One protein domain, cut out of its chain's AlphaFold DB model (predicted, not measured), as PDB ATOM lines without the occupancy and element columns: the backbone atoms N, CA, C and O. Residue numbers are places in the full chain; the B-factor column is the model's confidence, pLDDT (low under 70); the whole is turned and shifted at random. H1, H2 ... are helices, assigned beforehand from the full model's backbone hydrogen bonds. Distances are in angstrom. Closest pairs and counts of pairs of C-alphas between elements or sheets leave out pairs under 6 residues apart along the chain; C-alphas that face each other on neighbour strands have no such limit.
ATOM      1  N   LYS A  53     236.133 204.849 237.980       50.78
ATOM      2  CA  LYS A  53     236.352 203.467 237.550       50.78
ATOM      3  C   LYS A  53     235.319 203.215 236.464       50.78
ATOM      4  O   LYS A  53     234.131 203.412 236.701       50.78
ATOM      5  N   ASN A  54     235.777 202.843 235.278       63.69
ATOM      6  CA  ASN A  54     234.886 202.264 234.295       63.69
ATOM      7  C   ASN A  54     234.298 201.011 234.952       63.69
ATOM      8  O   ASN A  54     235.028 200.040 235.153       63.69
ATOM      9  N   ASP A  55     233.055 201.091 235.430       75.69
ATOM     10  CA  ASP A  55     232.460 200.076 236.300       75.69
ATOM     11  C   ASP A  55     232.016 198.863 235.479       75.69
ATOM     12  O   ASP A  55     230.840 198.617 235.201       75.69
ATOM     13  N   MET A  56     233.029 198.136 235.017       79.19
ATOM     14  CA  MET A  56     232.883 196.966 234.174       79.19
ATOM     15  C   MET A  56     232.296 195.783 234.939       79.19
ATOM     16  O   MET A  56     231.663 194.928 234.332       79.19
ATOM     17  N   GLU A  57     232.462 195.753 236.261       78.75
ATOM     18  CA  GLU A  57     231.853 194.744 237.126       78.75
ATOM     19  C   GLU A  57     230.331 194.920 237.170       78.75
ATOM     20  O   GLU A  57     229.596 193.966 236.900       78.75
ATOM     21  N   THR A  58     229.846 196.147 237.388       80.88
ATOM     22  CA  THR A  58     228.411 196.445 237.291       80.88
ATOM     23  C   THR A  58     227.901 196.219 235.870       80.88
ATOM     24  O   THR A  58     226.870 195.573 235.687       80.88
ATOM     25  N   PHE A  59     228.638 196.652 234.840       83.81
ATOM     26  CA  PHE A  59     228.256 196.367 233.454       83.81
ATOM     27  C   PHE A  59     228.152 194.855 233.193       83.81
ATOM     28  O   PHE A  59     227.180 194.401 232.592       83.81
ATOM     29  N   GLU A  60     229.100 194.044 233.670       81.81
ATOM     30  CA  GLU A  60     229.047 192.584 233.571       81.81
ATOM     31  C   GLU A  60     227.832 192.008 234.293       81.81
ATOM     32  O   GLU A  60     227.127 191.184 233.708       81.81
ATOM     33  N   HIS A  61     227.539 192.457 235.513       82.19
ATOM     34  CA  HIS A  61     226.375 192.009 236.278       82.19
ATOM     35  C   HIS A  61     225.057 192.275 235.539       82.19
ATOM     36  O   HIS A  61     224.188 191.400 235.458       82.19
ATOM     37  N   LEU A  62     224.927 193.466 234.949       80.69
ATOM     38  CA  LEU A  62     223.735 193.879 234.212       80.69
ATOM     39  C   LEU A  62     223.610 193.157 232.861       80.69
ATOM     40  O   LEU A  62     222.496 192.910 232.398       80.69
ATOM     41  N   THR A  63     224.736 192.772 232.247       78.12
ATOM     42  CA  THR A  63     224.793 192.204 230.887       78.12
ATOM     43  C   THR A  63     224.999 190.688 230.830       78.12
ATOM     44  O   THR A  63     224.924 190.113 229.737       78.12
ATOM     45  N   THR A  64     225.232 189.999 231.958       69.69
ATOM     46  CA  THR A  64     225.520 188.554 231.978       69.69
ATOM     47  C   THR A  64     224.319 187.734 231.498       69.69
ATOM     48  O   THR A  64     223.438 187.320 232.255       69.69
ATOM     49  N   CYS A  65     224.332 187.445 230.199       57.00
ATOM     50  CA  CYS A  65     223.458 186.496 229.530       57.00
ATOM     51  C   CYS A  65     224.283 185.252 229.157       57.00
ATOM     52  O   CYS A  65     225.287 185.352 228.437       57.00
ATOM     53  N   LYS A  66     223.880 184.067 229.643       50.66
ATOM     54  CA  LYS A  66     224.391 182.790 229.112       50.66
ATOM     55  C   LYS A  66     223.932 182.670 227.652       50.66
ATOM     56  O   LYS A  66     222.763 182.900 227.356       50.66
ATOM     57  N   PHE A  67     224.855 182.356 226.741       49.09
ATOM     58  CA  PHE A  67     224.580 182.241 225.304       49.09
ATOM     59  C   PHE A  67     223.600 181.082 225.038       49.09
ATOM     60  O   PHE A  67     223.983 179.921 225.128       49.09
ATOM     61  N   SER A  68     222.348 181.403 224.706       45.56
ATOM     62  CA  SER A  68     221.459 180.548 223.909       45.56
ATOM     63  C   SER A  68     220.393 181.425 223.251       45.56
ATOM     64  O   SER A  68     219.481 181.898 223.927       45.56
ATOM     65  N   ILE A  69     220.573 181.724 221.957       49.50
ATOM     66  CA  ILE A  69     219.913 182.812 221.198       49.50
ATOM     67  C   ILE A  69     218.384 182.700 221.168       49.50
ATOM     68  O   ILE A  69     217.703 183.719 221.079       49.50
ATOM     69  N   THR A  70     217.827 181.511 221.378       47.47
ATOM     70  CA  THR A  70     216.376 181.318 221.492       47.47
ATOM     71  C   THR A  70     215.776 181.841 222.802       47.47
ATOM     72  O   THR A  70     214.559 181.967 222.901       47.47
ATOM     73  N   ARG A  71     216.599 182.219 223.796       50.19
ATOM     74  CA  ARG A  71     216.156 182.736 225.108       50.19
ATOM     75  C   ARG A  71     216.769 184.092 225.510       50.19
ATOM     76  O   ARG A  71     216.698 184.464 226.676       50.19
ATOM     77  N   ILE A  72     217.374 184.837 224.576       56.56
ATOM     78  CA  ILE A  72     218.220 186.020 224.878       56.56
ATOM     79  C   ILE A  72     217.539 187.351 225.312       56.56
ATOM     80  O   ILE A  72     218.261 188.166 225.879       56.56
ATOM     81  N   PRO A  73     216.233 187.661 225.177       58.62
ATOM     82  CA  PRO A  73     215.823 189.059 225.391       58.62
ATOM     83  C   PRO A  73     215.608 189.506 226.843       58.62
ATOM     84  O   PRO A  73     215.752 190.691 227.108       58.62
ATOM     85  N   THR A  74     215.199 188.634 227.768       61.44
ATOM     86  CA  THR A  74     214.521 189.118 228.989       61.44
ATOM     87  C   THR A  74     215.449 189.910 229.904       61.44
ATOM     88  O   THR A  74     215.271 191.112 230.038       61.44
ATOM     89  N   ARG A  75     216.522 189.301 230.417       67.56
ATOM     90  CA  ARG A  75     217.359 189.952 231.441       67.56
ATOM     91  C   ARG A  75     218.076 191.221 230.960       67.56
ATOM     92  O   ARG A  75     218.184 192.180 231.716       67.56
ATOM     93  N   PHE A  76     218.566 191.244 229.717       77.00
ATOM     94  CA  PHE A  76     219.196 192.450 229.162       77.00
ATOM     95  C   PHE A  76     218.176 193.586 229.013       77.00
ATOM     96  O   PHE A  76     218.491 194.739 229.297       77.00
ATOM     97  N   ASN A  77     216.954 193.264 228.579       79.81
ATOM     98  CA  ASN A  77     215.890 194.256 228.452       79.81
ATOM     99  C   ASN A  77     215.392 194.734 229.821       79.81
ATOM    100  O   ASN A  77     215.127 195.926 229.964       79.81
ATOM    101  N   ASP A  78     215.328 193.843 230.814       83.31
ATOM    102  CA  ASP A  78     214.931 194.169 232.188       83.31
ATOM    103  C   ASP A  78     215.874 195.218 232.800       83.31
ATOM    104  O   ASP A  78     215.418 196.160 233.444       83.31
ATOM    105  N   HIS A  79     217.177 195.120 232.517       87.56
ATOM    106  CA  HIS A  79     218.202 196.043 233.022       87.56
ATOM    107  C   HIS A  79     218.606 197.145 232.031       87.56
ATOM    108  O   HIS A  79     219.574 197.870 232.266       87.56
ATOM    109  N   LEU A  80     217.902 197.311 230.905       90.06
ATOM    110  CA  LEU A  80     218.327 198.240 229.851       90.06
ATOM    111  C   LEU A  80     218.471 199.680 230.362       90.06
ATOM    112  O   LEU A  80     219.378 200.400 229.944       90.06
ATOM    113  N   ASN A  81     217.581 200.105 231.259       91.62
ATOM    114  CA  ASN A  81     217.634 201.444 231.838       91.62
ATOM    115  C   ASN A  81     218.851 201.622 232.750       91.62
ATOM    116  O   ASN A  81     219.493 202.662 232.673       91.62
ATOM    117  N   GLU A  82     219.215 200.605 233.531       90.19
ATOM    118  CA  GLU A  82     220.404 200.617 234.393       90.19
ATOM    119  C   GLU A  82     221.691 200.633 233.561       90.19
ATOM    120  O   GLU A  82     222.616 201.384 233.851       90.19
ATOM    121  N   ILE A  83     221.734 199.888 232.452       90.12
ATOM    122  CA  ILE A  83     222.873 199.926 231.521       90.12
ATOM    123  C   ILE A  83     222.998 201.320 230.885       90.12
ATOM    124  O   ILE A  83     224.097 201.861 230.765       90.12
ATOM    125  N   LYS A  84     221.876 201.924 230.471       92.56
ATOM    126  CA  LYS A  84     221.868 203.293 229.934       92.56
ATOM    127  C   LYS A  84     222.303 204.309 230.980       92.56
ATOM    128  O   LYS A  84     223.056 205.210 230.634       92.56
ATOM    129  N   ASP A  85     221.854 204.164 232.219       88.06
ATOM    130  CA  ASP A  85     222.236 205.014 233.345       88.06
ATOM    131  C   ASP A  85     223.747 204.935 233.612       88.06
ATOM    132  O   ASP A  85     224.430 205.963 233.660       88.06
ATOM    133  N   LEU A  86     224.299 203.721 233.617       85.12
ATOM    134  CA  LEU A  86     225.731 203.477 233.749       85.12
ATOM    135  C   LEU A  86     226.545 204.197 232.655       85.12
ATOM    136  O   LEU A  86     227.576 204.815 232.923       85.12
ATOM    137  N   ILE A  87     226.067 204.184 231.410       86.56
ATOM    138  CA  ILE A  87     226.723 204.907 230.312       86.56
ATOM    139  C   ILE A  87     226.524 206.417 230.455       86.56
ATOM    140  O   ILE A  87     227.493 207.166 230.466       86.56
ATOM    141  N   LEU A  88     225.284 206.886 230.549       83.88
ATOM    142  CA  LEU A  88     224.942 208.302 230.416       83.88
ATOM    143  C   LEU A  88     225.326 209.122 231.648       83.88
ATOM    144  O   LEU A  88     225.903 210.200 231.516       83.88
ATOM    145  N   ASN A  89     225.022 208.603 232.834       80.38
ATOM    146  CA  ASN A  89     225.178 209.326 234.091       80.38
ATOM    147  C   ASN A  89     226.511 208.979 234.758       80.38
ATOM    148  O   ASN A  89     227.232 209.874 235.207       80.38
ATOM    149  N   HIS A  90     226.913 207.707 234.713       76.31
ATOM    150  CA  HIS A  90     228.194 207.264 235.268       76.31
ATOM    151  C   HIS A  90     229.362 207.325 234.271       76.31
ATOM    152  O   HIS A  90     230.511 207.123 234.661       76.31
ATOM    153  N   ASN A  91     229.110 207.737 233.022       75.00
ATOM    154  CA  ASN A  91     230.129 207.922 231.982       75.00
ATOM    155  C   ASN A  91     230.950 206.648 231.707       75.00
ATOM    156  O   ASN A  91     232.144 206.735 231.413       75.00
ATOM    157  N   PHE A  92     230.315 205.473 231.796       82.69
ATOM    158  CA  PHE A  92     230.933 204.198 231.439       82.69
ATOM    159  C   PHE A  92     231.326 204.181 229.955       82.69
ATOM    160  O   PHE A  92     230.492 204.370 229.063       82.69
ATOM    161  N   ILE A  93     232.605 203.929 229.684       76.94
ATOM    162  CA  ILE A  93     233.202 203.883 228.347       76.94
ATOM    163  C   ILE A  93     234.108 202.656 228.283       76.94
ATOM    164  O   ILE A  93     235.077 202.605 229.037       76.94
ATOM    165  N   PRO A  94     233.863 201.699 227.373       73.38
ATOM    166  CA  PRO A  94     234.721 200.527 227.259       73.38
ATOM    167  C   PRO A  94     236.163 200.926 226.927       73.38
ATOM    168  O   PRO A  94     236.392 201.847 226.133       73.38
ATOM    169  N   PHE A  95     237.134 200.222 227.509       70.38
ATOM    170  CA  PHE A  95     238.538 200.432 227.174       70.38
ATOM    171  C   PHE A  95     238.816 200.022 225.718       70.38
ATOM    172  O   PHE A  95     238.060 199.244 225.119       70.38
ATOM    173  N   PRO A  96     239.877 200.566 225.094       65.12
ATOM    174  CA  PRO A  96     240.207 200.229 223.719       65.12
ATOM    175  C   PRO A  96     240.512 198.739 223.556       65.12
ATOM    176  O   PRO A  96     241.024 198.065 224.455       65.12
ATOM    177  N   THR A  97     240.233 198.241 222.355       65.38
ATOM    178  CA  THR A  97     240.571 196.880 221.951       65.38
ATOM    179  C   THR A  97     242.072 196.727 221.780       65.38
ATOM    180  O   THR A  97     242.774 197.621 221.296       65.38
ATOM    181  N   ARG A  98     242.576 195.562 222.182       69.19
ATOM    182  CA  ARG A  98     243.983 195.222 222.031       69.19
ATOM    183  C   ARG A  98     244.326 195.025 220.543       69.19
ATOM    184  O   ARG A  98     243.645 194.245 219.880       69.19
ATOM    185  N   PRO A  99     245.403 195.639 220.015       60.22
ATOM    186  CA  PRO A  99     245.780 195.503 218.605       60.22
ATOM    187  C   PRO A  99     246.254 194.098 218.202       60.22
ATOM    188  O   PRO A  99     246.289 193.779 217.017       60.22
ATOM    189  N   ARG A 100     246.689 193.274 219.167       59.38
ATOM    190  CA  ARG A 100     247.248 191.930 218.947       59.38
ATOM    191  C   ARG A 100     246.781 190.969 220.035       59.38
ATOM    192  O   ARG A 100     246.647 191.364 221.188       59.38
ATOM    193  N   THR A 101     246.577 189.707 219.689       57.66
ATOM    194  CA  THR A 101     246.303 188.627 220.645       57.66
ATOM    195  C   THR A 101     247.536 188.348 221.512       57.66
ATOM    196  O   THR A 101     248.629 188.148 220.985       57.66
ATOM    197  N   LEU A 102     247.372 188.345 222.840       57.38
ATOM    198  CA  LEU A 102     248.420 187.933 223.783       57.38
ATOM    199  C   LEU A 102     248.435 186.404 223.957       57.38
ATOM    200  O   LEU A 102     247.378 185.771 223.859       57.38
ATOM    201  N   PRO A 103     249.589 185.800 224.288       49.44
ATOM    202  CA  PRO A 103     249.637 184.422 224.745       49.44
ATOM    203  C   PRO A 103     249.031 184.268 226.154       49.44
ATOM    204  O   PRO A 103     249.501 184.825 227.144       49.44
ATOM    205  N   THR A 104     247.974 183.460 226.186       57.44
ATOM    206  CA  THR A 104     247.597 182.444 227.186       57.44
ATOM    207  C   THR A 104     247.156 182.785 228.618       57.44
ATOM    208  O   THR A 104     246.316 182.021 229.090       57.44
ATOM    209  N   ILE A 105     247.552 183.860 229.317       59.28
ATOM    210  CA  ILE A 105     246.940 184.197 230.636       59.28
ATOM    211  C   ILE A 105     246.883 185.714 230.865       59.28
ATOM    212  O   ILE A 105     247.893 186.348 231.154       59.28
ATOM    213  N   GLU A 106     245.681 186.289 230.786       61.06
ATOM    214  CA  GLU A 106     245.417 187.699 231.099       61.06
ATOM    215  C   GLU A 106     245.023 187.837 232.584       61.06
ATOM    216  O   GLU A 106     244.149 187.113 233.070       61.06
ATOM    217  N   ARG A 107     245.691 188.730 233.329       59.75
ATOM    218  CA  ARG A 107     245.285 189.118 234.692       59.75
ATOM    219  C   ARG A 107     244.250 190.239 234.603       59.75
ATOM    220  O   ARG A 107     244.368 191.106 233.745       59.75
ATOM    221  N   TYR A 108     243.246 190.212 235.481       59.03
ATOM    222  CA  TYR A 108     242.210 191.246 235.557       59.03
ATOM    223  C   TYR A 108     242.430 192.157 236.779       59.03
ATOM    224  O   TYR A 108     242.626 191.621 237.875       59.03
ATOM    225  N   PRO A 109     242.333 193.496 236.637       61.62
ATOM    226  CA  PRO A 109     242.224 194.254 235.382       61.62
ATOM    227  C   PRO A 109     243.518 194.183 234.553       61.62
ATOM    228  O   PRO A 109     244.590 193.944 235.106       61.62
ATOM    229  N   SER A 110     243.422 194.396 233.237       63.19
ATOM    230  CA  SER A 110     244.596 194.383 232.356       63.19
ATOM    231  C   SER A 110     245.533 195.552 232.691       63.19
ATOM    232  O   SER A 110     245.108 196.703 232.785       63.19
ATOM    233  N   GLU A 111     246.823 195.266 232.880       61.56
ATOM    234  CA  GLU A 111     247.822 196.244 233.357       61.56
ATOM    235  C   GLU A 111     248.296 197.227 232.267       61.56
ATOM    236  O   GLU A 111     248.932 198.236 232.553       61.56
ATOM    237  N   ASP A 112     247.972 196.951 231.008       58.31
ATOM    238  CA  ASP A 112     248.455 197.673 229.824       58.31
ATOM    239  C   ASP A 112     247.459 198.694 229.257       58.31
ATOM    240  O   ASP A 112     247.678 199.253 228.180       58.31
ATOM    241  N   GLY A 113     246.367 198.951 229.982       58.69
ATOM    242  CA  GLY A 113     245.369 199.956 229.613       58.69
ATOM    243  C   GLY A 113     244.426 199.543 228.479       58.69
ATOM    244  O   GLY A 113     243.701 200.398 227.963       58.69
ATOM    245  N   TYR A 114     244.414 198.265 228.090       66.56
ATOM    246  CA  TYR A 114     243.431 197.698 227.163       66.56
ATOM    247  C   TYR A 114     242.300 196.983 227.901       66.56
ATOM    248  O   TYR A 114     242.447 196.570 229.049       66.56
ATOM    249  N   GLU A 115     241.163 196.815 227.227       68.81
ATOM    250  CA  GLU A 115     240.051 196.045 227.782       68.81
ATOM    251  C   GLU A 115     240.412 194.561 227.901       68.81
ATOM    252  O   GLU A 115     241.005 193.978 226.987       68.81
ATOM    253  N   HIS A 116     239.983 193.934 228.997       69.00
ATOM    254  CA  HIS A 116     240.163 192.501 229.185       69.00
ATOM    255  C   HIS A 116     239.301 191.721 228.174       69.00
ATOM    256  O   HIS A 116     238.140 192.051 227.912       69.00
ATOM    257  N   SER A 117     239.830 190.624 227.636       68.12
ATOM    258  CA  SER A 117     239.175 189.800 226.601       68.12
ATOM    259  C   SER A 117     237.728 189.384 226.934       68.12
ATOM    260  O   SER A 117     236.841 189.427 226.077       68.12
ATOM    261  N   LYS A 118     237.458 189.018 228.195       67.88
ATOM    262  CA  LYS A 118     236.100 188.702 228.691       67.88
ATOM    263  C   LYS A 118     235.156 189.907 228.674       67.88
ATOM    264  O   LYS A 118     234.021 189.781 228.217       67.88
ATOM    265  N   CYS A 119     235.632 191.059 229.133       70.31
ATOM    266  CA  CYS A 119     234.875 192.305 229.195       70.31
ATOM    267  C   CYS A 119     234.424 192.727 227.792       70.31
ATOM    268  O   CYS A 119     233.267 193.065 227.539       70.31
ATOM    269  N   PHE A 120     235.311 192.539 226.831       74.38
ATOM    270  CA  PHE A 120     235.042 192.820 225.442       74.38
ATOM    271  C   PHE A 120     233.901 191.977 224.827       74.38
ATOM    272  O   PHE A 120     233.073 192.496 224.072       74.38
ATOM    273  N   SER A 121     233.773 190.702 225.214       78.44
ATOM    274  CA  SER A 121     232.628 189.865 224.817       78.44
ATOM    275  C   SER A 121     231.287 190.452 225.279       78.44
ATOM    276  O   SER A 121     230.291 190.340 224.565       78.44
ATOM    277  N   LEU A 122     231.246 191.105 226.444       83.25
ATOM    278  CA  LEU A 122     230.031 191.713 226.997       83.25
ATOM    279  C   LEU A 122     229.628 192.974 226.228       83.25
ATOM    280  O   LEU A 122     228.451 193.153 225.905       83.25
ATOM    281  N   ILE A 123     230.601 193.811 225.861       86.62
ATOM    282  CA  ILE A 123     230.373 195.010 225.040       86.62
ATOM    283  C   ILE A 123     229.843 194.608 223.661       86.62
ATOM    284  O   ILE A 123     228.809 195.117 223.222       86.62
ATOM    285  N   LEU A 124     230.491 193.630 223.017       87.88
ATOM    286  CA  LEU A 124     230.046 193.063 221.744       87.88
ATOM    287  C   LEU A 124     228.593 192.574 221.827       87.88
ATOM    288  O   LEU A 124     227.765 192.955 221.001       87.88
ATOM    289  N   LYS A 125     228.270 191.759 222.839       85.62
ATOM    290  CA  LYS A 125     226.908 191.248 223.056       85.62
ATOM    291  C   LYS A 125     225.900 192.376 223.209       85.62
ATOM    292  O   LYS A 125     224.848 192.320 222.585       85.62
ATOM    293  N   SER A 126     226.228 193.399 223.989       89.12
ATOM    294  CA  SER A 126     225.329 194.527 224.243       89.12
ATOM    295  C   SER A 126     224.970 195.264 222.953       89.12
ATOM    296  O   SER A 126     223.797 195.527 222.700       89.12
ATOM    297  N   VAL A 127     225.958 195.511 222.085       92.62
ATOM    298  CA  VAL A 127     225.737 196.130 220.766       92.62
ATOM    299  C   VAL A 127     224.936 195.208 219.840       92.62
ATOM    300  O   VAL A 127     224.043 195.666 219.130       92.62
ATOM    301  N   LEU A 128     225.217 193.904 219.835       91.25
ATOM    302  CA  LEU A 128     224.487 192.959 218.986       91.25
ATOM    303  C   LEU A 128     223.043 192.732 219.457       91.25
ATOM    304  O   LEU A 128     222.166 192.561 218.613       91.25
ATOM    305  N   ILE A 129     222.770 192.774 220.762       88.25
ATOM    306  CA  ILE A 129     221.421 192.635 221.332       88.25
ATOM    307  C   ILE A 129     220.628 193.931 221.130       88.25
ATOM    308  O   ILE A 129     219.543 193.895 220.549       88.25
ATOM    309  N   TYR A 130     221.190 195.078 221.519       91.25
ATOM    310  CA  TYR A 130     220.540 196.386 221.434       91.25
ATOM    311  C   TYR A 130     221.472 197.419 220.774       91.25
ATOM    312  O   TYR A 130     222.140 198.184 221.472       91.25
ATOM    313  N   PRO A 131     221.512 197.488 219.427       94.06
ATOM    314  CA  PRO A 131     222.431 198.367 218.694       94.06
ATOM    315  C   PRO A 131     222.356 199.839 219.112       94.06
ATOM    316  O   PRO A 131     223.372 200.530 219.177       94.06
ATOM    317  N   ASP A 132     221.162 200.307 219.471       94.81
ATOM    318  CA  ASP A 132     220.917 201.684 219.895       94.81
ATOM    319  C   ASP A 132     221.656 202.088 221.178       94.81
ATOM    320  O   ASP A 132     221.781 203.286 221.435       94.81
ATOM    321  N   ILE A 133     222.233 201.143 221.933       93.81
ATOM    322  CA  ILE A 133     223.132 201.455 223.054       93.81
ATOM    323  C   ILE A 133     224.321 202.327 222.617       93.81
ATOM    324  O   ILE A 133     224.801 203.170 223.371       93.81
ATOM    325  N   VAL A 134     224.737 202.208 221.351       94.56
ATOM    326  CA  VAL A 134     225.778 203.039 220.729       94.56
ATOM    327  C   VAL A 134     225.443 204.526 220.793       94.56
ATOM    328  O   VAL A 134     226.338 205.357 220.951       94.56
ATOM    329  N   LYS A 135     224.158 204.884 220.717       95.50
ATOM    330  CA  LYS A 135     223.718 206.278 220.818       95.50
ATOM    331  C   LYS A 135     224.034 206.855 222.199       95.50
ATOM    332  O   LYS A 135     224.421 208.016 222.265       95.50
ATOM    333  N   CYS A 136     223.961 206.055 223.265       93.88
ATOM    334  CA  CYS A 136     224.307 206.498 224.617       93.88
ATOM    335  C   CYS A 136     225.791 206.868 224.718       93.88
ATOM    336  O   CYS A 136     226.126 207.965 225.160       93.88
ATOM    337  N   TRP A 137     226.683 206.024 224.193       89.06
ATOM    338  CA  TRP A 137     228.115 206.340 224.133       89.06
ATOM    339  C   TRP A 137     228.424 207.564 223.269       89.06
ATOM    340  O   TRP A 137     229.302 208.353 223.606       89.06
ATOM    341  N   LYS A 138     227.680 207.778 222.180       86.88
ATOM    342  CA  LYS A 138     227.806 208.993 221.361       86.88
ATOM    343  C   LYS A 138     227.264 210.250 222.045       86.88
ATOM    344  O   LYS A 138     227.737 211.338 221.724       86.88
ATOM    345  N   GLN A 139     226.295 210.127 222.951       86.56
ATOM    346  CA  GLN A 139     225.747 211.242 223.734       86.56
ATOM    347  C   GLN A 139     226.718 211.710 224.818       86.56
ATOM    348  O   GLN A 139     226.888 212.909 225.001       86.56
ATOM    349  N   ILE A 140     227.428 210.773 225.449       80.50
ATOM    350  CA  ILE A 140     228.634 211.060 226.241       80.50
ATOM    351  C   ILE A 140     229.894 211.106 225.358       80.50
ATOM    352  O   ILE A 140     231.007 210.981 225.863       80.50
ATOM    353  N   GLY A 141     229.677 211.262 224.040       75.75
ATOM    354  CA  GLY A 141     230.565 211.390 222.872       75.75
ATOM    355  C   GLY A 141     231.947 210.809 222.893       75.75
ATOM    356  O   GLY A 141     232.902 211.306 222.288       75.75
ATOM    357  N   TYR A 142     231.927 209.555 223.273       81.50
ATOM    358  CA  TYR A 142     232.673 208.584 222.519       81.50
ATOM    359  C   TYR A 142     232.150 208.453 221.063       81.50
ATOM    360  O   TYR A 142     231.496 207.485 220.684       81.50
ATOM    361  N   HIS A 143     232.419 209.449 220.210       82.62
ATOM    362  CA  HIS A 143     231.914 209.491 218.828       82.62
ATOM    363  C   HIS A 143     232.525 208.428 217.909       82.62
ATOM    364  O   HIS A 143     231.854 207.959 216.990       82.62
TER     365      HIS A 143
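Overview. This is residues 53 to 143 of the 242 residues of an uncharacterized protein of Glomus cerebriforme (UniProt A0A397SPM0). Four helices form a small cluster, H1 packing on both H3 and H4, H5 packing on H3, and H4 and H5 making a corner; the short H2 sits at the end of H1. The long stretch of residues 89 to 116, with no named element, leads away from H3 and loops back to H4. The printed part has 91 residues, with five named helices in the order H1 to H5 and no named strand; it is all helix by its named elements, which hold 42 residues, under half. It is compact, with a radius of gyration of the C-alphas of 13.5 A and spans of 36 by 32 by 19 A.

Arrangement. H1, residues 56 to 63, is the hub, touching three helices. It touches H2, residues 74 to 78, closest at the C-alphas of Thr 63 and Phe 76, 5.9 A apart. It touches H3, residues 80 to 88, at a shallow tilt of 27 degrees, opposite ways; the closest C-alphas, Leu 62 and Ile 83, are 6.7 A apart. H1 touches H4, residues 117 to 129, the same way at 38 degrees, only just a steep tilt; the C-alphas of Thr 63 and Leu 122 are closest, 6.5 A. H3 touches H5, residues 133 to 139, the same way at a shallow tilt of 28 degrees, closest at the C-alphas of Leu 88 and Cys 136, 6.1 A. H4, with residues 126 to 127 alone, only just touches H5, with 3 pairs of C-alphas within 8 A, only at the corner; the C-alphas of Val 127 and Ile 133 are closest, 6.4 A. H1 and H5 are apart. Every O i to N i+4 pair is within hydrogen-bond range in H1, H2 and H3, against 8 of 9 in H4 and 2 of 3 in H5.

Along the chain. H1 begins at C-alpha 56, (232.883, 196.966, 234.174). H3 is 12.1 A long and H4 18.7 A. H5 ends at C-alpha 139, (225.747, 211.242, 223.734).

Size, cuts and confidence. The C-alphas farthest apart, of Thr 70 and Asp 112, are 37.0 A apart. The printed part has no cut; the link from H3 to H4 is long. Residues 53 to 54, 64 to 75 and 96 to 118 have pLDDT under 70.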